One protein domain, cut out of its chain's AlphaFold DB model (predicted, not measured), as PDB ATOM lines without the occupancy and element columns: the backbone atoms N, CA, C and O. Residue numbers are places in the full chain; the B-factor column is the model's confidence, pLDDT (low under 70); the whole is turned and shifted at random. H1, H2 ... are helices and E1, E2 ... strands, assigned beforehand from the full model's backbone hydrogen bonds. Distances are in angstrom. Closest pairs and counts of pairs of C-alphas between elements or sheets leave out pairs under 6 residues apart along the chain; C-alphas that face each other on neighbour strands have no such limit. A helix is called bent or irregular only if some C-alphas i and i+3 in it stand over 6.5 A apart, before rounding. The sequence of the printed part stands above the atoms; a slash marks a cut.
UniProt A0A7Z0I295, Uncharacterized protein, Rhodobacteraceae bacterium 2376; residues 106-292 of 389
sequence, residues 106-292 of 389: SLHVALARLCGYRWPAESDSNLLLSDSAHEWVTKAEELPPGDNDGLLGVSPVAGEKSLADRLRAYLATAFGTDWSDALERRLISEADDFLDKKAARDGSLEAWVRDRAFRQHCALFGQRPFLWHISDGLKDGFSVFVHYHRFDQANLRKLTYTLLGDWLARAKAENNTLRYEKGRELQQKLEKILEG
ATOM      1  N   SER A 106     128.331 150.013 136.367       98.00
ATOM      2  CA  SER A 106     129.136 150.766 137.348       98.00
ATOM      3  C   SER A 106     128.311 151.504 138.412       98.00
ATOM      4  O   SER A 106     128.643 151.445 139.596       98.00
ATOM      5  N   LEU A 107     127.207 152.160 138.026       98.19
ATOM      6  CA  LEU A 107     126.318 152.848 138.977       98.19
ATOM      7  C   LEU A 107     125.638 151.872 139.946       98.19
ATOM      8  O   LEU A 107     125.480 152.182 141.125       98.19
ATOM      9  N   HIS A 108     125.260 150.684 139.467       98.38
ATOM     10  CA  HIS A 108     124.667 149.634 140.300       98.38
ATOM     11  C   HIS A 108     125.687 149.044 141.264       98.38
ATOM     12  O   HIS A 108     125.348 148.803 142.422       98.38
ATOM     13  N   VAL A 109     126.931 148.861 140.812       98.56
ATOM     14  CA  VAL A 109     128.031 148.400 141.668       98.56
ATOM     15  C   VAL A 109     128.290 149.408 142.782       98.56
ATOM     16  O   VAL A 109     128.263 149.042 143.955       98.56
ATOM     17  N   ALA A 110     128.437 150.690 142.440       98.62
ATOM     18  CA  ALA A 110     128.625 151.757 143.418       98.62
ATOM     19  C   ALA A 110     127.441 151.878 144.394       98.62
ATOM     20  O   ALA A 110     127.657 152.015 145.595       98.62
ATOM     21  N   LEU A 111     126.196 151.770 143.916       98.62
ATOM     22  CA  LEU A 111     125.008 151.803 144.773       98.62
ATOM     23  C   LEU A 111     124.964 150.609 145.741       98.62
ATOM     24  O   LEU A 111     124.701 150.794 146.925       98.62
ATOM     25  N   ALA A 112     125.251 149.393 145.272       98.19
ATOM     26  CA  ALA A 112     125.302 148.200 146.118       98.19
ATOM     27  C   ALA A 112     126.399 148.296 147.181       98.19
ATOM     28  O   ALA A 112     126.138 148.045 148.360       98.19
ATOM     29  N   ARG A 113     127.594 148.732 146.780       98.00
ATOM     30  CA  ARG A 113     128.709 149.015 147.685       98.00
ATOM     31  C   ARG A 113     128.349 150.059 148.736       98.00
ATOM     32  O   ARG A 113     128.570 149.834 149.923       98.00
ATOM     33  N   LEU A 114     127.747 151.170 148.312       98.12
ATOM     34  CA  LEU A 114     127.287 152.229 149.203       98.12
ATOM     35  C   LEU A 114     126.211 151.723 150.172       98.12
ATOM     36  O   LEU A 114     126.208 152.140 151.319       98.12
ATOM     37  N   CYS A 115     125.352 150.786 149.767       96.81
ATOM     38  CA  CYS A 115     124.402 150.094 150.648       96.81
ATOM     39  C   CYS A 115     125.053 149.072 151.607       96.81
ATOM     40  O   CYS A 115     124.365 148.445 152.419       96.81
ATOM     41  N   GLY A 116     126.369 148.868 151.513       96.19
ATOM     42  CA  GLY A 116     127.125 147.930 152.342       96.19
ATOM     43  C   GLY A 116     127.146 146.493 151.823       96.19
ATOM     44  O   GLY A 116     127.433 145.586 152.602       96.19
ATOM     45  N   TYR A 117     126.825 146.251 150.549       96.38
ATOM     46  CA  TYR A 117     127.029 144.944 149.919       96.38
ATOM     47  C   TYR A 117     128.492 144.766 149.492       96.38
ATOM     48  O   TYR A 117     129.115 145.692 148.971       96.38
ATOM     49  N   ARG A 118     129.027 143.562 149.703       95.56
ATOM     50  CA  ARG A 118     130.365 143.129 149.277       95.56
ATOM     51  C   ARG A 118     130.204 141.872 148.432       95.56
ATOM     52  O   ARG A 118     129.410 141.002 148.795       95.56
ATOM     53  N   TRP A 119     130.925 141.779 147.322       96.44
ATOM     54  CA  TRP A 119     130.885 140.574 146.494       96.44
ATOM     55  C   TRP A 119     131.665 139.426 147.149       96.44
ATOM     56  O   TRP A 119     132.579 139.676 147.939       96.44
ATOM     57  N   PRO A 120     131.341 138.160 146.829       95.31
ATOM     58  CA  PRO A 120     132.024 137.005 147.411       95.31
ATOM     59  C   PRO A 120     133.542 137.005 147.194       95.31
ATOM     60  O   PRO A 120     134.276 136.689 148.127       95.31
ATOM     61  N   ALA A 121     134.016 137.441 146.019       94.75
ATOM     62  CA  ALA A 121     135.445 137.578 145.704       94.75
ATOM     63  C   ALA A 121     136.222 138.468 146.686       94.75
ATOM     64  O   ALA A 121     137.434 138.340 146.805       94.75
ATOM     65  N   GLU A 122     135.531 139.349 147.408       95.00
ATOM     66  CA  GLU A 122     136.147 140.262 148.366       95.00
ATOM     67  C   GLU A 122     136.342 139.663 149.762       95.00
ATOM     68  O   GLU A 122     136.954 140.296 150.616       95.00
ATOM     69  N   SER A 123     135.764 138.492 150.041       92.06
ATOM     70  CA  SER A 123     135.843 137.875 151.373       92.06
ATOM     71  C   SER A 123     136.193 136.387 151.362       92.06
ATOM     72  O   SER A 123     136.731 135.893 152.352       92.06
ATOM     73  N   ASP A 124     135.948 135.668 150.263       90.06
ATOM     74  CA  ASP A 124     136.283 134.250 150.139       90.06
ATOM     75  C   ASP A 124     137.665 134.046 149.502       90.06
ATOM     76  O   ASP A 124     137.830 134.060 148.281       90.06
ATOM     77  N   SER A 125     138.663 133.798 150.351       85.50
ATOM     78  CA  SER A 125     140.046 133.527 149.942       85.50
ATOM     79  C   SER A 125     140.242 132.191 149.215       85.50
ATOM     80  O   SER A 125     141.327 131.950 148.687       85.50
ATOM     81  N   ASN A 126     139.227 131.320 149.172       86.06
ATOM     82  CA  ASN A 126     139.301 130.044 148.458       86.06
ATOM     83  C   ASN A 126     138.890 130.165 146.987       86.06
ATOM     84  O   ASN A 126     139.032 129.195 146.235       86.06
ATOM     85  N   LEU A 127     138.359 131.316 146.562       85.62
ATOM     86  CA  LEU A 127     138.002 131.524 145.166       85.62
ATOM     87  C   LEU A 127     139.269 131.609 144.317       85.62
ATOM     88  O   LEU A 127     140.172 132.404 144.563       85.62
ATOM     89  N   LEU A 128     139.319 130.777 143.278       87.06
ATOM     90  CA  LEU A 128     140.340 130.878 142.248       87.06
ATOM     91  C   LEU A 128     140.084 132.169 141.472       87.06
ATOM     92  O   LEU A 128     139.030 132.294 140.856       87.06
ATOM     93  N   LEU A 129     141.030 133.104 141.499       88.75
ATOM     94  CA  LEU A 129     140.956 134.400 140.826       88.75
ATOM     95  C   LEU A 129     142.248 134.654 140.046       88.75
ATOM     96  O   LEU A 129     143.320 134.171 140.417       88.75
ATOM     97  N   SER A 130     142.154 135.384 138.937       90.44
ATOM     98  CA  SER A 130     143.334 135.878 138.228       90.44
ATOM     99  C   SER A 130     144.094 136.917 139.045       90.44
ATOM    100  O   SER A 130     143.544 137.538 139.954       90.44
ATOM    101  N   ASP A 131     145.361 137.135 138.699       90.56
ATOM    102  CA  ASP A 131     146.180 138.141 139.375       90.56
ATOM    103  C   ASP A 131     145.564 139.545 139.189       90.56
ATOM    104  O   ASP A 131     145.459 140.309 140.144       90.56
ATOM    105  N   SER A 132     145.002 139.830 138.006       91.94
ATOM    106  CA  SER A 132     144.233 141.056 137.749       91.94
ATOM    107  C   SER A 132     142.958 141.153 138.602       91.94
ATOM    108  O   SER A 132     142.654 142.223 139.128       91.94
ATOM    109  N   ALA A 133     142.223 140.053 138.803       93.69
ATOM    110  CA  ALA A 133     141.066 140.050 139.700       93.69
ATOM    111  C   ALA A 133     141.483 140.343 141.151       93.69
ATOM    112  O   ALA A 133     140.816 141.123 141.825       93.69
ATOM    113  N   HIS A 134     142.604 139.782 141.618       94.38
ATOM    114  CA  HIS A 134     143.147 140.080 142.946       94.38
ATOM    115  C   HIS A 134     143.549 141.554 143.105       94.38
ATOM    116  O   HIS A 134     143.246 142.164 144.132       94.38
ATOM    117  N   GLU A 135     144.184 142.152 142.092       96.06
ATOM    118  CA  GLU A 135     144.490 143.588 142.087       96.06
ATOM    119  C   GLU A 135     143.222 144.440 142.228       96.06
ATOM    120  O   GLU A 135     143.199 145.405 142.994       96.06
ATOM    121  N   TRP A 136     142.144 144.079 141.531       97.31
ATOM    122  CA  TRP A 136     140.875 144.795 141.635       97.31
ATOM    123  C   TRP A 136     140.145 144.582 142.954       97.31
ATOM    124  O   TRP A 136     139.544 145.532 143.455       97.31
ATOM    125  N   VAL A 137     140.219 143.384 143.540       96.31
ATOM    126  CA  VAL A 137     139.723 143.143 144.904       96.31
ATOM    127  C   VAL A 137     140.474 144.036 145.892       96.31
ATOM    128  O   VAL A 137     139.842 144.698 146.708       96.31
ATOM    129  N   THR A 138     141.797 144.151 145.750       96.44
ATOM    130  CA  THR A 138     142.629 145.012 146.607       96.44
ATOM    131  C   THR A 138     142.210 146.481 146.472       96.44
ATOM    132  O   THR A 138     141.946 147.147 147.467       96.44
ATOM    133  N   LYS A 139     142.017 146.978 145.243       97.00
ATOM    134  CA  LYS A 139     141.470 148.330 145.004       97.00
ATOM    135  C   LYS A 139     140.066 148.508 145.593       97.00
ATOM    136  O   LYS A 139     139.728 149.580 146.084       97.00
ATOM    137  N   ALA A 140     139.225 147.471 145.566       96.75
ATOM    138  CA  ALA A 140     137.890 147.514 146.163       96.75
ATOM    139  C   ALA A 140     137.921 147.609 147.696       96.75
ATOM    140  O   ALA A 140     136.981 148.150 148.284       96.75
ATOM    141  N   GLU A 141     138.977 147.134 148.358       95.25
ATOM    142  CA  GLU A 141     139.174 147.313 149.802       95.25
ATOM    143  C   GLU A 141     139.498 148.763 150.181       95.25
ATOM    144  O   GLU A 141     139.121 149.201 151.267       95.25
ATOM    145  N   GLU A 142     140.131 149.520 149.280       96.19
ATOM    146  CA  GLU A 142     140.487 150.932 149.485       96.19
ATOM    147  C   GLU A 142     139.288 151.885 149.339       96.19
ATOM    148  O   GLU A 142     139.345 153.044 149.763       96.19
ATOM    149  N   LEU A 143     138.182 151.415 148.751       96.94
ATOM    150  CA  LEU A 143     136.964 152.206 148.603       96.94
ATOM    151  C   LEU A 143     136.339 152.546 149.968       96.94
ATOM    152  O   LEU A 143     136.448 151.764 150.915       96.94
ATOM    153  N   PRO A 144     135.580 153.658 150.068       96.06
ATOM    154  CA  PRO A 144     134.883 154.007 151.297       96.06
ATOM    155  C   PRO A 144     134.006 152.851 151.800       96.06
ATOM    156  O   PRO A 144     133.397 152.140 150.982       96.06
ATOM    157  N   PRO A 145     133.893 152.669 153.129       94.31
ATOM    158  CA  PRO A 145     132.966 151.697 153.681       94.31
ATOM    159  C   PRO A 145     131.536 152.051 153.263       94.31
ATOM    160  O   PRO A 145     131.177 153.222 153.105       94.31
ATOM    161  N   GLY A 146     130.723 151.016 153.073       93.31
ATOM    162  CA  GLY A 146     129.302 151.189 152.816       93.31
ATOM    163  C   GLY A 146     128.537 151.663 154.051       93.31
ATOM    164  O   GLY A 146     129.082 151.829 155.142       93.31
ATOM    165  N   ASP A 147     127.241 151.860 153.860       94.69
ATOM    166  CA  ASP A 147     126.315 152.272 154.896       94.69
ATOM    167  C   ASP A 147     126.220 151.249 156.043       94.69
ATOM    168  O   ASP A 147     126.332 150.029 155.861       94.69
ATOM    169  N   ASN A 148     126.007 151.763 157.253       91.88
ATOM    170  CA  ASN A 148     126.011 150.963 158.468       91.88
ATOM    171  C   ASN A 148     124.748 150.128 158.655       91.88
ATOM    172  O   ASN A 148     124.842 149.093 159.305       91.88
ATOM    173  N   ASP A 149     123.596 150.531 158.131       94.06
ATOM    174  CA  ASP A 149     122.341 149.778 158.262       94.06
ATOM    175  C   ASP A 149     121.721 149.399 156.910       94.06
ATOM    176  O   ASP A 149     120.851 148.530 156.849       94.06
ATOM    177  N   GLY A 150     122.225 149.981 155.822       96.25
ATOM    178  CA  GLY A 150     121.747 149.722 154.477       96.25
ATOM    179  C   GLY A 150     120.381 150.348 154.199       96.25
ATOM    180  O   GLY A 150     119.697 149.853 153.309       96.25
ATOM    181  N   LEU A 151     119.975 151.388 154.938       97.94
ATOM    182  CA  LEU A 151     118.740 152.158 154.758       97.94
ATOM    183  C   LEU A 151     119.050 153.548 154.185       97.94
ATOM    184  O   LEU A 151     119.231 154.526 154.904       97.94
ATOM    185  N   LEU A 152     119.074 153.661 152.861       97.88
ATOM    186  CA  LEU A 152     119.522 154.874 152.183       97.88
ATOM    187  C   LEU A 152     118.323 155.689 151.704       97.88
ATOM    188  O   LEU A 152     117.689 155.356 150.697       97.88
ATOM    189  N   GLY A 153     117.999 156.761 152.429       97.75
ATOM    190  CA  GLY A 153     116.948 157.697 152.035       97.75
ATOM    191  C   GLY A 153     117.271 158.369 150.700       97.75
ATOM    192  O   GLY A 153     118.336 158.960 150.533       97.75
ATOM    193  N   VAL A 154     116.347 158.299 149.737       97.50
ATOM    194  CA  VAL A 154     116.531 158.949 148.428       97.50
ATOM    195  C   VAL A 154     116.569 160.466 148.607       97.50
ATOM    196  O   VAL A 154     117.474 161.136 148.111       97.50
ATOM    197  N   SER A 155     115.614 160.991 149.377       95.56
ATOM    198  CA  SER A 155     115.634 162.367 149.873       95.56
ATOM    199  C   SER A 155     116.400 162.458 151.196       95.56
ATOM    200  O   SER A 155     116.397 161.483 151.952       95.56
ATOM    201  N   PRO A 156     116.967 163.632 151.540       95.50
ATOM    202  CA  PRO A 156     117.571 163.855 152.849       95.50
ATOM    203  C   PRO A 156     116.599 163.499 153.980       95.50
ATOM    204  O   PRO A 156     115.470 164.011 154.034       95.50
ATOM    205  N   VAL A 157     117.022 162.607 154.872       94.12
ATOM    206  CA  VAL A 157     116.227 162.103 155.999       94.12
ATOM    207  C   VAL A 157     117.132 161.766 157.171       94.12
ATOM    208  O   VAL A 157     118.264 161.344 156.969       94.12
ATOM    209  N   ALA A 158     116.649 161.997 158.393       91.12
ATOM    210  CA  ALA A 158     117.383 161.683 159.622       91.12
ATOM    211  C   ALA A 158     118.802 162.301 159.690       91.12
ATOM    212  O   ALA A 158     119.707 161.739 160.297       91.12
ATOM    213  N   GLY A 159     118.992 163.476 159.074       90.38
ATOM    214  CA  GLY A 159     120.273 164.193 159.043       90.38
ATOM    215  C   GLY A 159     121.247 163.741 157.950       90.38
ATOM    216  O   GLY A 159     122.327 164.318 157.828       90.38
ATOM    217  N   GLU A 160     120.878 162.758 157.131       94.25
ATOM    218  CA  GLU A 160     121.707 162.290 156.023       94.25
ATOM    219  C   GLU A 160     121.500 163.115 154.747       94.25
ATOM    220  O   GLU A 160     120.421 163.657 154.489       94.25
ATOM    221  N   LYS A 161     122.554 163.193 153.923       96.62
ATOM    222  CA  LYS A 161     122.482 163.770 152.571       96.62
ATOM    223  C   LYS A 161     121.617 162.896 151.655       96.62
ATOM    224  O   LYS A 161     121.392 161.724 151.945       96.62
ATOM    225  N   SER A 162     121.183 163.462 150.529       97.06
ATOM    226  CA  SER A 162     120.444 162.707 149.511       97.06
ATOM    227  C   SER A 162     121.256 161.504 149.011       97.06
ATOM    228  O   SER A 162     122.490 161.555 148.958       97.06
ATOM    229  N   LEU A 163     120.576 160.430 148.599       98.06
ATOM    230  CA  LEU A 163     121.255 159.261 148.036       98.06
ATOM    231  C   LEU A 163     122.073 159.620 146.789       98.06
ATOM    232  O   LEU A 163     123.170 159.098 146.618       98.06
ATOM    233  N   ALA A 164     121.590 160.540 145.951       98.00
ATOM    234  CA  ALA A 164     122.332 160.994 144.777       98.00
ATOM    235  C   ALA A 164     123.664 161.658 145.164       98.00
ATOM    236  O   ALA A 164     124.701 161.297 144.615       98.00
ATOM    237  N   ASP A 165     123.673 162.538 146.171       98.38
ATOM    238  CA  ASP A 165     124.908 163.173 146.650       98.38
ATOM    239  C   ASP A 165     125.873 162.166 147.278       98.38
ATOM    240  O   ASP A 165     127.085 162.235 147.063       98.38
ATOM    241  N   ARG A 166     125.342 161.215 148.057       98.25
ATOM    242  CA  ARG A 166     126.140 160.142 148.669       98.25
ATOM    243  C   ARG A 166     126.761 159.240 147.598       98.25
ATOM    244  O   ARG A 166     127.943 158.919 147.688       98.25
ATOM    245  N   LEU A 167     125.992 158.873 146.574       98.56
ATOM    246  CA  LEU A 167     126.445 158.051 145.452       98.56
ATOM    247  C   LEU A 167     127.476 158.784 144.591       98.56
ATOM    248  O   LEU A 167     128.498 158.203 144.243       98.56
ATOM    249  N   ARG A 168     127.258 160.070 144.313       98.38
ATOM    250  CA  ARG A 168     128.214 160.928 143.606       98.38
ATOM    251  C   ARG A 168     129.541 161.032 144.350       98.38
ATOM    252  O   ARG A 168     130.591 160.894 143.734       98.38
ATOM    253  N   ALA A 169     129.508 161.214 145.673       98.31
ATOM    254  CA  ALA A 169     130.718 161.213 146.495       98.31
ATOM    255  C   ALA A 169     131.444 159.856 146.452       98.31
ATOM    256  O   ALA A 169     132.664 159.824 146.313       98.31
ATOM    257  N   TYR A 170     130.700 158.746 146.507       98.56
ATOM    258  CA  TYR A 170     131.266 157.399 146.391       98.56
ATOM    259  C   TYR A 170     131.955 157.176 145.037       98.56
ATOM    260  O   TYR A 170     133.087 156.701 144.979       98.56
ATOM    261  N   LEU A 171     131.285 157.555 143.945       98.50
ATOM    262  CA  LEU A 171     131.815 157.458 142.586       98.50
ATOM    263  C   LEU A 171     133.041 158.357 142.391       98.50
ATOM    264  O   LEU A 171     134.017 157.916 141.794       98.50
ATOM    265  N   ALA A 172     133.034 159.569 142.948       98.31
ATOM    266  CA  ALA A 172     134.189 160.459 142.910       98.31
ATOM    267  C   ALA A 172     135.423 159.837 143.576       98.31
ATOM    268  O   ALA A 172     136.524 159.946 143.045       98.31
ATOM    269  N   THR A 173     135.253 159.141 144.705       98.12
ATOM    270  CA  THR A 173     136.360 158.391 145.315       98.12
ATOM    271  C   THR A 173     136.788 157.210 144.448       98.12
ATOM    272  O   THR A 173     137.981 157.015 144.255       98.12
ATOM    273  N   ALA A 174     135.839 156.449 143.896       97.88
ATOM    274  CA  ALA A 174     136.152 155.247 143.125       97.88
ATOM    275  C   ALA A 174     136.858 155.533 141.790       97.88
ATOM    276  O   ALA A 174     137.756 154.794 141.404       97.88
ATOM    277  N   PHE A 175     136.452 156.590 141.080       98.12
ATOM    278  CA  PHE A 175     137.036 156.995 139.797       98.12
ATOM    279  C   PHE A 175     138.194 157.996 139.953       98.12
ATOM    280  O   PHE A 175     138.895 158.279 138.983       98.12
ATOM    281  N   GLY A 176     138.416 158.542 141.153       97.75
ATOM    282  CA  GLY A 176     139.521 159.452 141.440       97.75
ATOM    283  C   GLY A 176     139.555 160.657 140.495       97.75
ATOM    284  O   GLY A 176     138.569 161.375 140.339       97.75
ATOM    285  N   THR A 177     140.701 160.883 139.851       97.25
ATOM    286  CA  THR A 177     140.911 162.008 138.923       97.25
ATOM    287  C   THR A 177     140.089 161.922 137.640       97.25
ATOM    288  O   THR A 177     139.909 162.942 136.981       97.25
ATOM    289  N   ASP A 178     139.583 160.737 137.292       97.44
ATOM    290  CA  ASP A 178     138.774 160.537 136.087       97.44
ATOM    291  C   ASP A 178     137.306 160.944 136.306       97.44
ATOM    292  O   ASP A 178     136.534 161.078 135.348       97.44
ATOM    293  N   TRP A 179     136.901 161.167 137.563       98.38
ATOM    294  CA  TRP A 179     135.549 161.600 137.887       98.38
ATOM    295  C   TRP A 179     135.246 162.998 137.342       98.38
ATOM    296  O   TRP A 179     135.961 163.967 137.593       98.38
ATOM    297  N   SER A 180     134.143 163.116 136.605       98.12
ATOM    298  CA  SER A 180     133.680 164.372 136.017       98.12
ATOM    299  C   SER A 180     132.182 164.323 135.722       98.12
ATOM    300  O   SER A 180     131.611 163.244 135.560       98.12
ATOM    301  N   ASP A 181     131.551 165.485 135.545       96.94
ATOM    302  CA  ASP A 181     130.143 165.574 135.126       96.94
ATOM    303  C   ASP A 181     129.880 164.859 133.789       96.94
ATOM    304  O   ASP A 181     128.790 164.339 133.545       96.94
ATOM    305  N   ALA A 182     130.870 164.852 132.890       97.25
ATOM    306  CA  ALA A 182     130.782 164.143 131.618       97.25
ATOM    307  C   ALA A 182     130.777 162.623 131.831       97.25
ATOM    308  O   ALA A 182     129.987 161.921 131.198       97.25
ATOM    309  N   LEU A 183     131.615 162.126 132.748       97.88
ATOM    310  CA  LEU A 183     131.628 160.721 133.129       97.88
ATOM    311  C   LEU A 183     130.319 160.312 133.816       97.88
ATOM    312  O   LEU A 183     129.747 159.301 133.423       97.88
ATOM    313  N   GLU A 184     129.800 161.106 134.760       98.00
ATOM    314  CA  GLU A 184     128.509 160.837 135.418       98.00
ATOM    315  C   GLU A 184     127.388 160.658 134.383       98.00
ATOM    316  O   GLU A 184     126.702 159.634 134.374       98.00
ATOM    317  N   ARG A 185     127.255 161.606 133.444       96.00
ATOM    318  CA  ARG A 185     126.255 161.531 132.364       96.00
ATOM    319  C   ARG A 185     126.452 160.312 131.465       96.00
ATOM    320  O   ARG A 185     125.468 159.685 131.073       96.00
ATOM    321  N   ARG A 186     127.704 159.962 131.146       96.44
ATOM    322  CA  ARG A 186     128.027 158.767 130.352       96.44
ATOM    323  C   ARG A 186     127.589 157.493 131.070       96.44
ATOM    324  O   ARG A 186     126.898 156.687 130.460       96.44
ATOM    325  N   LEU A 187     127.922 157.337 132.353       97.19
ATOM    326  CA  LEU A 187     127.547 156.156 133.137       97.19
ATOM    327  C   LEU A 187     126.023 155.995 133.246       97.19
ATOM    328  O   LEU A 187     125.520 154.874 133.177       97.19
ATOM    329  N   ILE A 188     125.283 157.103 133.375       96.31
ATOM    330  CA  ILE A 188     123.811 157.089 133.367       96.31
ATOM    331  C   ILE A 188     123.289 156.606 132.008       96.31
ATOM    332  O   ILE A 188     122.459 155.699 131.966       96.31
ATOM    333  N   SER A 189     123.800 157.167 130.905       94.12
ATOM    334  CA  SER A 189     123.404 156.762 129.549       94.12
ATOM    335  C   SER A 189     123.701 155.287 129.286       94.12
ATOM    336  O   SER A 189     122.845 154.576 128.772       94.12
ATOM    337  N   GLU A 190     124.882 154.806 129.675       95.25
ATOM    338  CA  GLU A 190     125.274 153.404 129.513       95.25
ATOM    339  C   GLU A 190     124.358 152.462 130.304       95.25
ATOM    340  O   GLU A 190     123.968 151.413 129.792       95.25
ATOM    341  N   ALA A 191     123.976 152.833 131.533       94.88
ATOM    342  CA  ALA A 191     123.045 152.045 132.342       94.88
ATOM    343  C   ALA A 191     121.636 152.004 131.727       94.88
ATOM    344  O   ALA A 191     121.018 150.936 131.658       94.88
ATOM    345  N   ASP A 192     121.145 153.152 131.250       92.94
ATOM    346  CA  ASP A 192     119.861 153.267 130.558       92.94
ATOM    347  C   ASP A 192     119.854 152.456 129.248       92.94
ATOM    348  O   ASP A 192     118.892 151.732 128.990       92.94
ATOM    349  N   ASP A 193     120.923 152.491 128.449       91.12
ATOM    350  CA  ASP A 193     121.019 151.761 127.179       91.12
ATOM    351  C   ASP A 193     121.148 150.242 127.367       91.12
ATOM    352  O   ASP A 193     120.525 149.465 126.631       91.12
ATOM    353  N   PHE A 194     121.933 149.806 128.358       89.12
ATOM    354  CA  PHE A 194     122.216 148.392 128.597       89.12
ATOM    355  C   PHE A 194     121.023 147.644 129.213       89.12
ATOM    356  O   PHE A 194     120.659 146.566 128.736       89.12
ATOM    357  N   LEU A 195     120.391 148.200 130.257       85.50
ATOM    358  CA  LEU A 195     119.469 147.432 131.109       85.50
ATOM    359  C   LEU A 195     117.999 147.555 130.717       85.50
ATOM    360  O   LEU A 195     117.247 146.588 130.867       85.50
ATOM    361  N   ASP A 196     117.550 148.723 130.250       79.44
ATOM    362  CA  ASP A 196     116.122 148.917 129.986       79.44
ATOM    363  C   ASP A 196     115.748 149.843 128.819       79.44
ATOM    364  O   ASP A 196     114.551 149.987 128.541       79.44
ATOM    365  N   LYS A 197     116.732 150.374 128.081       82.62
ATOM    366  CA  LYS A 197     116.603 151.185 126.854       82.62
ATOM    367  C   LYS A 197     115.639 152.359 126.985       82.62
ATOM    368  O   LYS A 197     114.928 152.704 126.036       82.62
ATOM    369  N   LYS A 198     115.541 152.951 128.175       83.44
ATOM    370  CA  LYS A 198     114.800 154.206 128.356       83.44
ATOM    371  C   LYS A 198     115.606 155.130 129.244       83.44
ATOM    372  O   LYS A 198     116.170 154.686 130.235       83.44
ATOM    373  N   ALA A 199     115.570 156.411 128.922       79.38
ATOM    374  CA  ALA A 199     116.269 157.414 129.697       79.38
ATOM    375  C   ALA A 199     115.467 157.861 130.930       79.38
ATOM    376  O   ALA A 199     114.225 157.874 130.916       79.38
ATOM    377  N   ALA A 200     116.169 158.279 131.983       74.25
ATOM    378  CA  ALA A 200     115.599 159.183 132.983       74.25
ATOM    379  C   ALA A 200     115.180 160.523 132.340       74.25
ATOM    380  O   ALA A 200     115.671 160.901 131.280       74.25
ATOM    381  N   ARG A 201     114.255 161.262 132.971       69.44
ATOM    382  CA  ARG A 201     113.635 162.454 132.351       69.44
ATOM    383  C   ARG A 201     114.613 163.583 132.019       69.44
ATOM    384  O   ARG A 201     114.387 164.279 131.037       69.44
ATOM    385  N   ASP A 202     115.628 163.792 132.850       81.44
ATOM    386  CA  ASP A 202     116.570 164.915 132.752       81.44
ATOM    387  C   ASP A 202     118.042 164.466 132.686       81.44
ATOM    388  O   ASP A 202     118.939 165.305 132.680       81.44
ATOM    389  N   GLY A 203     118.296 163.150 132.625       84.38
ATOM    390  CA  GLY A 203     119.645 162.577 132.584       84.38
ATOM    391  C   GLY A 203     120.490 162.823 133.841       84.38
ATOM    392  O   GLY A 203     121.699 162.608 133.795       84.38
ATOM    393  N   SER A 204     119.884 163.291 134.939       94.31
ATOM    394  CA  SER A 204     120.565 163.505 136.219       94.31
ATOM    395  C   SER A 204     120.679 162.216 137.031       94.31
ATOM    396  O   SER A 204     119.843 161.309 136.913       94.31
ATOM    397  N   LEU A 205     121.684 162.146 137.909       96.56
ATOM    398  CA  LEU A 205     121.829 161.030 138.842       96.56
ATOM    399  C   LEU A 205     120.638 160.959 139.807       96.56
ATOM    400  O   LEU A 205     120.179 159.873 140.146       96.56
ATOM    401  N   GLU A 206     120.081 162.104 140.196       95.69
ATOM    402  CA  GLU A 206     118.899 162.228 141.047       95.69
ATOM    403  C   GLU A 206     117.678 161.555 140.409       95.69
ATOM    404  O   GLU A 206     117.003 160.734 141.043       95.69
ATOM    405  N   ALA A 207     117.397 161.858 139.137       94.38
ATOM    406  CA  ALA A 207     116.307 161.215 138.416       94.38
ATOM    407  C   ALA A 207     116.595 159.734 138.146       94.38
ATOM    408  O   ALA A 207     115.670 158.923 138.202       94.38
ATOM    409  N   TRP A 208     117.854 159.359 137.901       96.25
ATOM    410  CA  TRP A 208     118.236 157.956 137.752       96.25
ATOM    411  C   TRP A 208     117.974 157.156 139.037       96.25
ATOM    412  O   TRP A 208     117.272 156.142 138.989       96.25
ATOM    413  N   VAL A 209     118.434 157.636 140.199       96.81
ATOM    414  CA  VAL A 209     118.201 156.990 141.505       96.81
ATOM    415  C   VAL A 209     116.702 156.843 141.780       96.81
ATOM    416  O   VAL A 209     116.244 155.763 142.161       96.81
ATOM    417  N   ARG A 210     115.924 157.909 141.553       94.81
ATOM    418  CA  ARG A 210     114.480 157.920 141.826       94.81
ATOM    419  C   ARG A 210     113.697 156.999 140.886       94.81
ATOM    420  O   ARG A 210     112.871 156.213 141.345       94.81
ATOM    421  N   ASP A 211     113.939 157.101 139.579       92.31
ATOM    422  CA  ASP A 211     113.021 156.578 138.561       92.31
ATOM    423  C   ASP A 211     113.535 155.301 137.865       92.31
ATOM    424  O   ASP A 211     112.742 154.574 137.255       92.31
ATOM    425  N   ARG A 212     114.849 155.029 137.904       95.00
ATOM    426  CA  ARG A 212     115.509 154.006 137.063       95.00
ATOM    427  C   ARG A 212     116.190 152.907 137.865       95.00
ATOM    428  O   ARG A 212     115.958 151.728 137.588       95.00
ATOM    429  N   ALA A 213     116.975 153.285 138.875       97.00
ATOM    430  CA  ALA A 213     117.922 152.409 139.557       97.00
ATOM    431  C   ALA A 213     117.293 151.091 140.027       97.00
ATOM    432  O   ALA A 213     117.812 150.022 139.730       97.00
ATOM    433  N   PHE A 214     116.121 151.116 140.671       97.81
ATOM    434  CA  PHE A 214     115.511 149.874 141.159       97.81
ATOM    435  C   PHE A 214     115.049 148.936 140.040       97.81
ATOM    436  O   PHE A 214     115.290 147.734 140.108       97.81
ATOM    437  N   ARG A 215     114.418 149.465 138.983       96.25
ATOM    438  CA  ARG A 215     113.989 148.650 137.835       96.25
ATOM    439  C   ARG A 215     115.187 148.016 137.136       96.25
ATOM    440  O   ARG A 215     115.145 146.835 136.805       96.25
ATOM    441  N   GLN A 216     116.232 148.802 136.913       97.31
ATOM    442  CA  GLN A 216     117.459 148.335 136.282       97.31
ATOM    443  C   GLN A 216     118.181 147.304 137.154       97.31
ATOM    444  O   GLN A 216     118.585 146.264 136.646       97.31
ATOM    445  N   HIS A 217     118.235 147.517 138.470       97.81
ATOM    446  CA  HIS A 217     118.775 146.551 139.424       97.81
ATOM    447  C   HIS A 217     117.968 145.240 139.405       97.81
ATOM    448  O   HIS A 217     118.537 144.150 139.378       97.81
ATOM    449  N   CYS A 218     116.633 145.315 139.315       97.00
ATOM    450  CA  CYS A 218     115.796 144.130 139.109       97.00
ATOM    451  C   CYS A 218     116.136 143.409 137.797       97.00
ATOM    452  O   CYS A 218     116.200 142.184 137.785       97.00
ATOM    453  N   ALA A 219     116.349 144.133 136.693       95.88
ATOM    454  CA  ALA A 219     116.720 143.535 135.410       95.88
ATOM    455  C   ALA A 219     118.092 142.846 135.467       95.88
ATOM    456  O   ALA A 219     118.190 141.683 135.076       95.88
ATOM    457  N   LEU A 220     119.096 143.530 136.021       96.69
ATOM    458  CA  LEU A 220     120.469 143.046 136.161       96.69
ATOM    459  C   LEU A 220     120.536 141.728 136.948       96.69
ATOM    460  O   LEU A 220     121.201 140.789 136.526       96.69
ATOM    461  N   PHE A 221     119.774 141.611 138.039       96.06
ATOM    462  CA  PHE A 221     119.774 140.425 138.907       96.06
ATOM    463  C   PHE A 221     118.590 139.478 138.653       96.06
ATOM    464  O   PHE A 221     118.058 138.851 139.573       96.06
ATOM    465  N   GLY A 222     118.121 139.375 137.403       94.69
ATOM    466  CA  GLY A 222     117.151 138.347 136.997       94.69
ATOM    467  C   GLY A 222     115.815 138.399 137.752       94.69
ATOM    468  O   GLY A 222     115.217 137.361 138.048       94.69
ATOM    469  N   GLN A 223     115.356 139.607 138.079       95.69
ATOM    470  CA  GLN A 223     114.164 139.919 138.877       95.69
ATOM    471  C   GLN A 223     114.229 139.412 140.328       95.69
ATOM    472  O   GLN A 223     113.199 139.235 140.978       95.69
ATOM    473  N   ARG A 224     115.433 139.181 140.859       95.56
ATOM    474  CA  ARG A 224     115.683 138.833 142.267       95.56
ATOM    475  C   ARG A 224     116.635 139.860 142.886       95.56
ATOM    476  O   ARG A 224     117.767 139.517 143.216       95.56
ATOM    477  N   PRO A 225     116.200 141.124 142.999       96.88
ATOM    478  CA  PRO A 225     117.049 142.189 143.513       96.88
ATOM    479  C   PRO A 225     117.408 141.952 144.986       96.88
ATOM    480  O   PRO A 225     116.572 141.480 145.763       96.88
ATOM    481  N   PHE A 226     118.614 142.355 145.380       97.06
ATOM    482  CA  PHE A 226     119.039 142.404 146.785       97.06
ATOM    483  C   PHE A 226     119.085 143.837 147.341       97.06
ATOM    484  O   PHE A 226     119.228 144.029 148.547       97.06
ATOM    485  N   LEU A 227     118.908 144.850 146.489       98.44
ATOM    486  CA  LEU A 227     118.547 146.203 146.903       98.44
ATOM    487  C   LEU A 227     117.080 146.448 146.568       98.44
ATOM    488  O   LEU A 227     116.688 146.333 145.406       98.44
ATOM    489  N   TRP A 228     116.259 146.780 147.561       98.62
ATOM    490  CA  TRP A 228     114.839 147.063 147.342       98.62
ATOM    491  C   TRP A 228     114.557 148.548 147.482       98.62
ATOM    492  O   TRP A 228     115.072 149.188 148.387       98.62
ATOM    493  N   HIS A 229     113.713 149.095 146.612       98.69
ATOM    494  CA  HIS A 229     113.319 150.498 146.675       98.69
ATOM    495  C   HIS A 229     111.867 150.610 147.133       98.69
ATOM    496  O   HIS A 229     110.942 150.231 146.407       98.69
ATOM    497  N   ILE A 230     111.689 151.116 148.351       98.69
ATOM    498  CA  ILE A 230     110.400 151.275 149.029       98.69
ATOM    499  C   ILE A 230     109.985 152.748 148.965       98.69
ATOM    500  O   ILE A 230     110.822 153.628 149.159       98.69
ATOM    501  N   SER A 231     108.705 153.027 148.711       98.31
ATOM    502  CA  SER A 231     108.183 154.394 148.598       98.31
ATOM    503  C   SER A 231     106.748 154.527 149.110       98.31
ATOM    504  O   SER A 231     105.983 153.560 149.137       98.31
ATOM    505  N   ASP A 232     106.377 155.752 149.484       97.94
ATOM    506  CA  ASP A 232     104.997 156.154 149.778       97.94
ATOM    507  C   ASP A 232     104.134 156.371 148.515       97.94
ATOM    508  O   ASP A 232     102.933 156.630 148.613       97.94
ATOM    509  N   GLY A 233     104.730 156.231 147.325       95.75
ATOM    510  CA  GLY A 233     104.067 156.341 146.027       95.75
ATOM    511  C   GLY A 233     103.990 157.763 145.470       95.75
ATOM    512  O   GLY A 233     103.511 157.941 144.348       95.75
ATOM    513  N   LEU A 234     104.463 158.775 146.203       95.50
ATOM    514  CA  LEU A 234     104.583 160.134 145.683       95.50
ATOM    515  C   LEU A 234     105.931 160.331 144.989       95.50
ATOM    516  O   LEU A 234     106.970 159.866 145.449       95.50
ATOM    517  N   LYS A 235     105.926 161.111 143.904       87.94
ATOM    518  CA  LYS A 235     107.146 161.448 143.156       87.94
ATOM    519  C   LYS A 235     108.185 162.182 144.017       87.94
ATOM    520  O   LYS A 235     109.366 161.873 143.933       87.94
ATOM    521  N   ASP A 236     107.731 163.121 144.846       87.75
ATOM    522  CA  ASP A 236     108.572 163.923 145.752       87.75
ATOM    523  C   ASP A 236     108.281 163.572 147.230       87.75
ATOM    524  O   ASP A 236     108.308 164.423 148.134       87.75
ATOM    525  N   GLY A 237     107.901 162.306 147.441       94.75
ATOM    526  CA  GLY A 237     107.586 161.703 148.729       94.75
ATOM    527  C   GLY A 237     108.761 160.990 149.380       94.75
ATOM    528  O   GLY A 237     109.914 161.085 148.948       94.75
ATOM    529  N   PHE A 238     108.441 160.240 150.428       98.12
ATOM    530  CA  PHE A 238     109.399 159.364 151.069       98.12
ATOM    531  C   PHE A 238     109.754 158.199 150.147       98.12
ATOM    532  O   PHE A 238     108.888 157.496 149.615       98.12
ATOM    533  N   SER A 239     111.050 157.958 150.006       98.00
ATOM    534  CA  SER A 239     111.565 156.756 149.372       98.00
ATOM    535  C   SER A 239     112.943 156.395 149.912       98.00
ATOM    536  O   SER A 239     113.710 157.261 150.340       98.00
ATOM    537  N   VAL A 240     113.232 155.097 149.926       98.62
ATOM    538  CA  VAL A 240     114.432 154.520 150.536       98.62
ATOM    539  C   VAL A 240     114.892 153.302 149.739       98.62
ATOM    540  O   VAL A 240     114.066 152.490 149.308       98.62
ATOM    541  N   PHE A 241     116.202 153.153 149.568       98.75
ATOM    542  CA  PHE A 241     116.809 151.885 149.172       98.75
ATOM    543  C   PHE A 241     117.188 151.088 150.418       98.75
ATOM    544  O   PHE A 241     117.806 151.631 151.329       98.75
ATOM    545  N   VAL A 242     116.825 149.806 150.453       98.44
ATOM    546  CA  VAL A 242     117.151 148.887 151.547       98.44
ATOM    547  C   VAL A 242     118.035 147.747 151.056       98.44
ATOM    548  O   VAL A 242     117.744 147.124 150.032       98.44
ATOM    549  N   HIS A 243     119.104 147.452 151.792       98.06
ATOM    550  CA  HIS A 243     119.940 146.277 151.562       98.06
ATOM    551  C   HIS A 243     119.305 145.040 152.203       98.06
ATOM    552  O   HIS A 243     119.395 144.828 153.411       98.06
ATOM    553  N   TYR A 244     118.689 144.191 151.382       96.75
ATOM    554  CA  TYR A 244     117.904 143.045 151.841       96.75
ATOM    555  C   TYR A 244     118.683 142.075 152.745       96.75
ATOM    556  O   TYR A 244     118.135 141.639 153.753       96.75
ATOM    557  N   HIS A 245     119.962 141.789 152.466       95.62
ATOM    558  CA  HIS A 245     120.746 140.856 153.294       95.62
ATOM    559  C   HIS A 245     120.960 141.333 154.735       95.62
ATOM    560  O   HIS A 245     121.315 140.540 155.600       95.62
ATOM    561  N   ARG A 246     120.750 142.625 154.999       95.31
ATOM    562  CA  ARG A 246     120.869 143.230 156.328       95.31
ATOM    563  C   ARG A 246     119.525 143.738 156.841       95.31
ATOM    564  O   ARG A 246     119.472 144.367 157.893       95.31
ATOM    565  N   PHE A 247     118.435 143.504 156.114       97.50
ATOM    566  CA  PHE A 247     117.138 144.084 156.427       97.50
ATOM    567  C   PHE A 247     116.372 143.218 157.424       97.50
ATOM    568  O   PHE A 247     115.382 142.576 157.091       97.50
ATOM    569  N   ASP A 248     116.860 143.194 158.659       96.69
ATOM    570  CA  ASP A 248     116.269 142.466 159.778       96.69
ATOM    571  C   ASP A 248     115.092 143.226 160.432       96.69
ATOM    572  O   ASP A 248     114.644 144.286 159.974       96.69
ATOM    573  N   GLN A 249     114.570 142.681 161.532       97.31
ATOM    574  CA  GLN A 249     113.499 143.304 162.312       97.31
ATOM    575  C   GLN A 249     113.882 144.674 162.886       97.31
ATOM    576  O   GLN A 249     113.036 145.572 162.940       97.31
ATOM    577  N   ALA A 250     115.132 144.852 163.316       97.81
ATOM    578  CA  ALA A 250     115.600 146.109 163.884       97.81
ATOM    579  C   ALA A 250     115.664 147.201 162.808       97.81
ATOM    580  O   ALA A 250     115.165 148.307 163.024       97.81
ATOM    581  N   ASN A 251     116.168 146.869 161.621       98.06
ATOM    582  CA  ASN A 251     116.256 147.780 160.490       98.06
ATOM    583  C   ASN A 251     114.879 148.094 159.893       98.06
ATOM    584  O   ASN A 251     114.614 149.255 159.577       98.06
ATOM    585  N   LEU A 252     113.939 147.141 159.845       98.62
ATOM    586  CA  LEU A 252     112.552 147.454 159.475       98.62
ATOM    587  C   LEU A 252     111.882 148.384 160.504       98.62
ATOM    588  O   LEU A 252     111.172 149.318 160.118       98.62
ATOM    589  N   ARG A 253     112.132 148.201 161.809       98.50
ATOM    590  CA  ARG A 253     111.661 149.136 162.852       98.50
ATOM    591  C   ARG A 253     112.283 150.519 162.697       98.50
ATOM    592  O   ARG A 253     111.555 151.508 162.757       98.50
ATOM    593  N   LYS A 254     113.597 150.594 162.472       98.25
ATOM    594  CA  LYS A 254     114.318 151.853 162.254       98.25
ATOM    595  C   LYS A 254     113.775 152.588 161.029       98.25
ATOM    596  O   LYS A 254     113.463 153.774 161.119       98.25
ATOM    597  N   LEU A 255     113.555 151.884 159.921       98.56
ATOM    598  CA  LEU A 255     112.905 152.450 158.743       98.56
ATOM    599  C   LEU A 255     111.520 153.029 159.085       98.56
ATOM    600  O   LEU A 255     111.229 154.182 158.772       98.56
ATOM    601  N   THR A 256     110.685 152.229 159.750       98.50
ATOM    602  CA  THR A 256     109.272 152.546 160.016       98.50
ATOM    603  C   THR A 256     109.097 153.697 161.004       98.50
ATOM    604  O   THR A 256     108.221 154.540 160.819       98.50
ATOM    605  N   TYR A 257     109.904 153.741 162.065       98.31
ATOM    606  CA  TYR A 257     109.694 154.659 163.188       98.31
ATOM    607  C   TYR A 257     110.724 155.779 163.277       98.31
ATOM    608  O   TYR A 257     110.397 156.843 163.797       98.31
ATOM    609  N   THR A 258     111.937 155.581 162.761       97.50
ATOM    610  CA  THR A 258     112.996 156.596 162.801       97.50
ATOM    611  C   THR A 258     113.043 157.381 161.498       97.50
ATOM    612  O   THR A 258     112.756 158.573 161.513       97.50
ATOM    613  N   LEU A 259     113.337 156.733 160.364       98.06
ATOM    614  CA  LEU A 259     113.486 157.437 159.081       98.06
ATOM    615  C   LEU A 259     112.145 158.018 158.618       98.06
ATOM    616  O   LEU A 259     112.016 159.221 158.398       98.06
ATOM    617  N   LEU A 260     111.117 157.174 158.523       98.12
ATOM    618  CA  LEU A 260     109.785 157.632 158.137       98.12
ATOM    619  C   LEU A 260     109.153 158.521 159.221       98.12
ATOM    620  O   LEU A 260     108.401 159.438 158.901       98.12
ATOM    621  N   GLY A 261     109.502 158.311 160.495       97.88
ATOM    622  CA  GLY A 261     109.099 159.189 161.596       97.88
ATOM    623  C   GLY A 261     109.634 160.618 161.449       97.88
ATOM    624  O   GLY A 261     108.855 161.566 161.549       97.88
ATOM    625  N   ASP A 262     110.928 160.777 161.143       97.38
ATOM    626  CA  ASP A 262     111.550 162.072 160.823       97.38
ATOM    627  C   ASP A 262     110.865 162.742 159.625       97.38
ATOM    628  O   ASP A 262     110.483 163.913 159.688       97.38
ATOM    629  N   TRP A 263     110.643 161.982 158.549       97.75
ATOM    630  CA  TRP A 263     109.954 162.478 157.359       97.75
ATOM    631  C   TRP A 263     108.557 163.025 157.675       97.75
ATOM    632  O   TRP A 263     108.188 164.114 157.235       97.75
ATOM    633  N   LEU A 264     107.786 162.293 158.482       98.12
ATOM    634  CA  LEU A 264     106.447 162.696 158.907       98.12
ATOM    635  C   LEU A 264     106.461 163.927 159.813       98.12
ATOM    636  O   LEU A 264     105.602 164.801 159.670       98.12
ATOM    637  N   ALA A 265     107.425 164.019 160.731       97.56
ATOM    638  CA  ALA A 265     107.590 165.188 161.587       97.56
ATOM    639  C   ALA A 265     107.877 166.448 160.755       97.56
ATOM    640  O   ALA A 265     107.237 167.480 160.969       97.56
ATOM    641  N   ARG A 266     108.760 166.343 159.752       96.44
ATOM    642  CA  ARG A 266     109.043 167.435 158.808       96.44
ATOM    643  C   ARG A 266     107.837 167.798 157.955       96.44
ATOM    644  O   ARG A 266     107.475 168.968 157.914       96.44
ATOM    645  N   ALA A 267     107.155 166.817 157.366       96.94
ATOM    646  CA  ALA A 267     105.943 167.062 156.583       96.94
ATOM    647  C   ALA A 267     104.879 167.826 157.391       96.94
ATOM    648  O   ALA A 267     104.224 168.726 156.867       96.94
ATOM    649  N   LYS A 268     104.744 167.509 158.687       97.38
ATOM    650  CA  LYS A 268     103.847 168.220 159.603       97.38
ATOM    651  C   LYS A 268     104.315 169.651 159.889       97.38
ATOM    652  O   LYS A 268     103.492 170.559 159.856       97.38
ATOM    653  N   ALA A 269     105.606 169.863 160.146       97.38
ATOM    654  CA  ALA A 269     106.173 171.199 160.366       97.38
ATOM    655  C   ALA A 269     106.060 172.101 159.120       97.38
ATOM    656  O   ALA A 269     105.818 173.298 159.238       97.38
ATOM    657  N   GLU A 270     106.171 171.511 157.930       96.50
ATOM    658  CA  GLU A 270     106.001 172.170 156.628       96.50
ATOM    659  C   GLU A 270     104.524 172.408 156.253       96.50
ATOM    660  O   GLU A 270     104.251 172.995 155.208       96.50
ATOM    661  N   ASN A 271     103.560 171.954 157.067       97.00
ATOM    662  CA  ASN A 271     102.124 171.937 156.746       97.00
ATOM    663  C   ASN A 271     101.796 171.236 155.408       97.00
ATOM    664  O   ASN A 271     100.841 171.594 154.717       97.00
ATOM    665  N   ASN A 272     102.575 170.216 155.034       97.31
ATOM    666  CA  ASN A 272     102.359 169.434 153.821       97.31
ATOM    667  C   ASN A 272     101.476 168.209 154.110       97.31
ATOM    668  O   ASN A 272     101.965 167.103 154.363       97.31
ATOM    669  N   THR A 273     100.157 168.414 154.062       97.19
ATOM    670  CA  THR A 273      99.148 167.389 154.378       97.19
ATOM    671  C   THR A 273      99.283 166.135 153.514       97.19
ATOM    672  O   THR A 273      99.296 165.031 154.049       97.19
ATOM    673  N   LEU A 274      99.468 166.285 152.196       97.38
ATOM    674  CA  LEU A 274      99.561 165.147 151.271       97.38
ATOM    675  C   LEU A 274     100.772 164.253 151.578       97.38
ATOM    676  O   LEU A 274     100.653 163.028 151.608       97.38
ATOM    677  N   ARG A 275     101.939 164.859 151.832       96.88
ATOM    678  CA  ARG A 275     103.163 164.133 152.204       96.88
ATOM    679  C   ARG A 275     102.994 163.408 153.537       96.88
ATOM    680  O   ARG A 275     103.443 162.272 153.677       96.88
ATOM    681  N   TYR A 276     102.339 164.050 154.505       98.19
ATOM    682  CA  TYR A 276     102.058 163.437 155.798       98.19
ATOM    683  C   TYR A 276     101.120 162.229 155.661       98.19
ATOM    684  O   TYR A 276     101.426 161.154 156.174       98.19
ATOM    685  N   GLU A 277     100.009 162.374 154.937       98.31
ATOM    686  CA  GLU A 277      99.037 161.297 154.712       98.31
ATOM    687  C   GLU A 277      99.676 160.095 154.015       98.31
ATOM    688  O   GLU A 277      99.571 158.970 154.510       98.31
ATOM    689  N   LYS A 278     100.419 160.320 152.924       98.50
ATOM    690  CA  LYS A 278     101.085 159.236 152.186       98.50
ATOM    691  C   LYS A 278     102.197 158.565 152.979       98.50
ATOM    692  O   LYS A 278     102.266 157.336 153.006       98.50
ATOM    693  N   GLY A 279     102.991 159.336 153.718       98.31
ATOM    694  CA  GLY A 279     103.960 158.769 154.650       98.31
ATOM    695  C   GLY A 279     103.294 157.913 155.737       98.31
ATOM    696  O   GLY A 279     103.800 156.845 156.072       98.31
ATOM    697  N   ARG A 280     102.131 158.325 156.264       98.56
ATOM    698  CA  ARG A 280     101.388 157.553 157.276       98.56
ATOM    699  C   ARG A 280     100.778 156.279 156.699       98.56
ATOM    700  O   ARG A 280     100.826 155.250 157.369       98.56
ATOM    701  N   GLU A 281     100.255 156.322 155.474       98.69
ATOM    702  CA  GLU A 281      99.798 155.125 154.753       98.69
ATOM    703  C   GLU A 281     100.943 154.113 154.582       98.69
ATOM    704  O   GLU A 281     100.761 152.922 154.847       98.69
ATOM    705  N   LEU A 282     102.135 154.575 154.180       98.81
ATOM    706  CA  LEU A 282     103.322 153.721 154.093       98.81
ATOM    707  C   LEU A 282     103.688 153.140 155.462       98.81
ATOM    708  O   LEU A 282     103.913 151.935 155.565       98.81
ATOM    709  N   GLN A 283     103.704 153.965 156.513       98.75
ATOM    710  CA  GLN A 283     104.057 153.525 157.861       98.75
ATOM    711  C   GLN A 283     103.153 152.382 158.329       98.75
ATOM    712  O   GLN A 283     103.655 151.347 158.752       98.75
ATOM    713  N   GLN A 284     101.837 152.508 158.142       98.75
ATOM    714  CA  GLN A 284     100.869 151.460 158.487       98.75
ATOM    715  C   GLN A 284     101.087 150.158 157.703       98.75
ATOM    716  O   GLN A 284     100.865 149.067 158.228       98.75
ATOM    717  N   LYS A 285     101.502 150.240 156.434       98.75
ATOM    718  CA  LYS A 285     101.839 149.046 155.641       98.75
ATOM    719  C   LYS A 285     103.104 148.367 156.165       98.75
ATOM    720  O   LYS A 285     103.121 147.144 156.273       98.75
ATOM    721  N   LEU A 286     104.134 149.141 156.513       98.81
ATOM    722  CA  LEU A 286     105.369 148.610 157.094       98.81
ATOM    723  C   LEU A 286     105.126 147.982 158.474       98.81
ATOM    724  O   LEU A 286     105.685 146.929 158.754       98.81
ATOM    725  N   GLU A 287     104.237 148.554 159.291       98.75
ATOM    726  CA  GLU A 287     103.810 147.972 160.573       98.75
ATOM    727  C   GLU A 287     103.173 146.589 160.396       98.75
ATOM    728  O   GLU A 287     103.507 145.661 161.129       98.75
ATOM    729  N   LYS A 288     102.321 146.417 159.379       98.69
ATOM    730  CA  LYS A 288     101.712 145.115 159.060       98.69
ATOM    731  C   LYS A 288     102.733 144.084 158.574       98.69
ATOM    732  O   LYS A 288     102.617 142.911 158.911       98.69
ATOM    733  N   ILE A 289     103.735 144.508 157.799       98.62
ATOM    734  CA  ILE A 289     104.844 143.630 157.385       98.62
ATOM    735  C   ILE A 289     105.703 143.248 158.595       98.62
ATOM    736  O   ILE A 289     106.070 142.087 158.743       98.62
ATOM    737  N   LEU A 290     105.994 144.208 159.474       98.44
ATOM    738  CA  LEU A 290     106.762 143.992 160.697       98.44
ATOM    739  C   LEU A 290     106.066 142.999 161.635       98.44
ATOM    740  O   LEU A 290     106.722 142.118 162.195       98.44
ATOM    741  N   GLU A 291     104.748 143.140 161.794       98.25
ATOM    742  CA  GLU A 291     103.899 142.191 162.515       98.25
ATOM    743  C   GLU A 291     103.900 140.814 161.844       98.25
ATOM    744  O   GLU A 291     103.964 139.807 162.545       98.25
ATOM    745  N   GLY A 292     103.878 140.773 160.506       97.38
ATOM    746  CA  GLY A 292     103.956 139.559 159.689       97.38
ATOM    747  C   GLY A 292     102.792 138.597 159.917       97.38
ATOM    748  O   GLY A 292     102.991 137.383 159.963       97.38
TER     749      GLY A 292
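Overview. This is residues 106 to 292 of the 389 residues of an uncharacterized protein of Rhodobacteraceae bacterium 2376 (UniProt A0A7Z0I295). A small three-stranded sheet, E1, E3 and E2, lies between two helical parts: the long helices H7 and H8, which fold back on each other, and a cluster of H1, H3, H4, H5 and H6. H2 lies at the far end of the long axis, away from H7 and H8, and touches no other helix; the long stretch of residues 115 to 130, with no named element, leads out to it. The printed part has 187 residues, with eight named helices and three named strands in the order H1 H2 E1 H3 H4 H5 H6 E2 E3 H7 H8; the sheet's order is E1 E3 E2, all antiparallel, and the class is mostly helix. The whole is compact, with a radius of gyration of the C-alphas of 17.6 A, and only just elongated, with spans of 56 by 37 by 30 A.

Along the chain. H1, residues 106 to 114, begins at C-alpha 106 at (129.136, 150.766, 137.348). H2, residues 131 to 142, is 17.3 A long from first to last C-alpha and begins at C-alpha 131 at (146.180, 138.141, 139.375). E1 is residues 151 to 153. H3, residues 163 to 178, is 21.2 A long, with a kink of 52 degrees near residue 172; it is irregular, with C-alphas 174 and 177 at 9.3 A. H4, residues 181 to 195, is 21.4 A long. H5 is residues 205 to 211 and H6 is residues 213 to 220. E2, residues 227 to 231, is 13.3 A long, and E3, residues 239 to 243, is 13.6 A long. H7, residues 249 to 269, was assigned as one helix by its hydrogen bonds but is bent, with C-alphas 256 and 259 at 6.5 A; its arms are H7a, residues 249 to 256, 10.4 A long, and H7b, residues 259 to 269, 15.6 A long. H8, residues 273 to 291, is 26.9 A long and ends at C-alpha 291 at (103.899, 142.191, 162.515).

Arrangement. E3 is the inner strand of the sheet. E1 and E3 are antiparallel, with N 152 and O 241 within hydrogen-bond range at 2.8 A. E2 and E3 form a hairpin, with N 242 and O 228 within hydrogen-bond range at 2.8 A. H7a is on the sheet at a height over the sheet of 10.5 A; it runs along the strands, at 6 degrees to E3 on the local plane. H7b and H8 form a helical hairpin at a shallow tilt of 24 degrees; their closest C-alphas, those of Ala 267 and Tyr 276, are 5.4 A apart. H8 touches H7a with its residues 283 to 290 alone; the closest C-alphas, those of Thr 256 and Gln 283, are 5.7 A apart. H6 only grazes the sheet, with its residues 213 to 218; its closest C-alphas to E2 are those of Phe 214 and His 229, 6.0 A apart. H4 touches H6 with its residues 191 to 195 alone, at a steep tilt of 48 degrees; the C-alphas of Leu 195 and Gln 216 are closest, at 5.6 A. H4 touches H5 with its residues 184 to 188 alone, at a shallow tilt of 28 degrees, the same way; the closest C-alphas, of Ile 188 and Leu 205, are 7.0 A apart. H3 touches H5 with its residues 163 to 168 alone; the closest C-alphas, of Ala 164 and Glu 206, are 5.2 A apart. H1 touches H3 at a steep tilt of 64 degrees, opposite ways, with the C-alphas of Leu 111 and Leu 167 closest at 6.4 A. H2 is not on the sheet and is only just apart from H3, at 8.5 A. Every O i to N i+4 pair is within hydrogen-bond range in H1, H2, H4, H5, H6, H7a, H7b and H8; in H3 10 of 12 are.

Size, cuts and confidence. The two C-alphas farthest apart, those of Asp 131 and Asn 271, are 58.2 A apart. The printed part has no cut. The link from H1 to H2, 16 residues, is the long one. The mean pLDDT of the printed part is 95.5, and residue 201 alone is under 70.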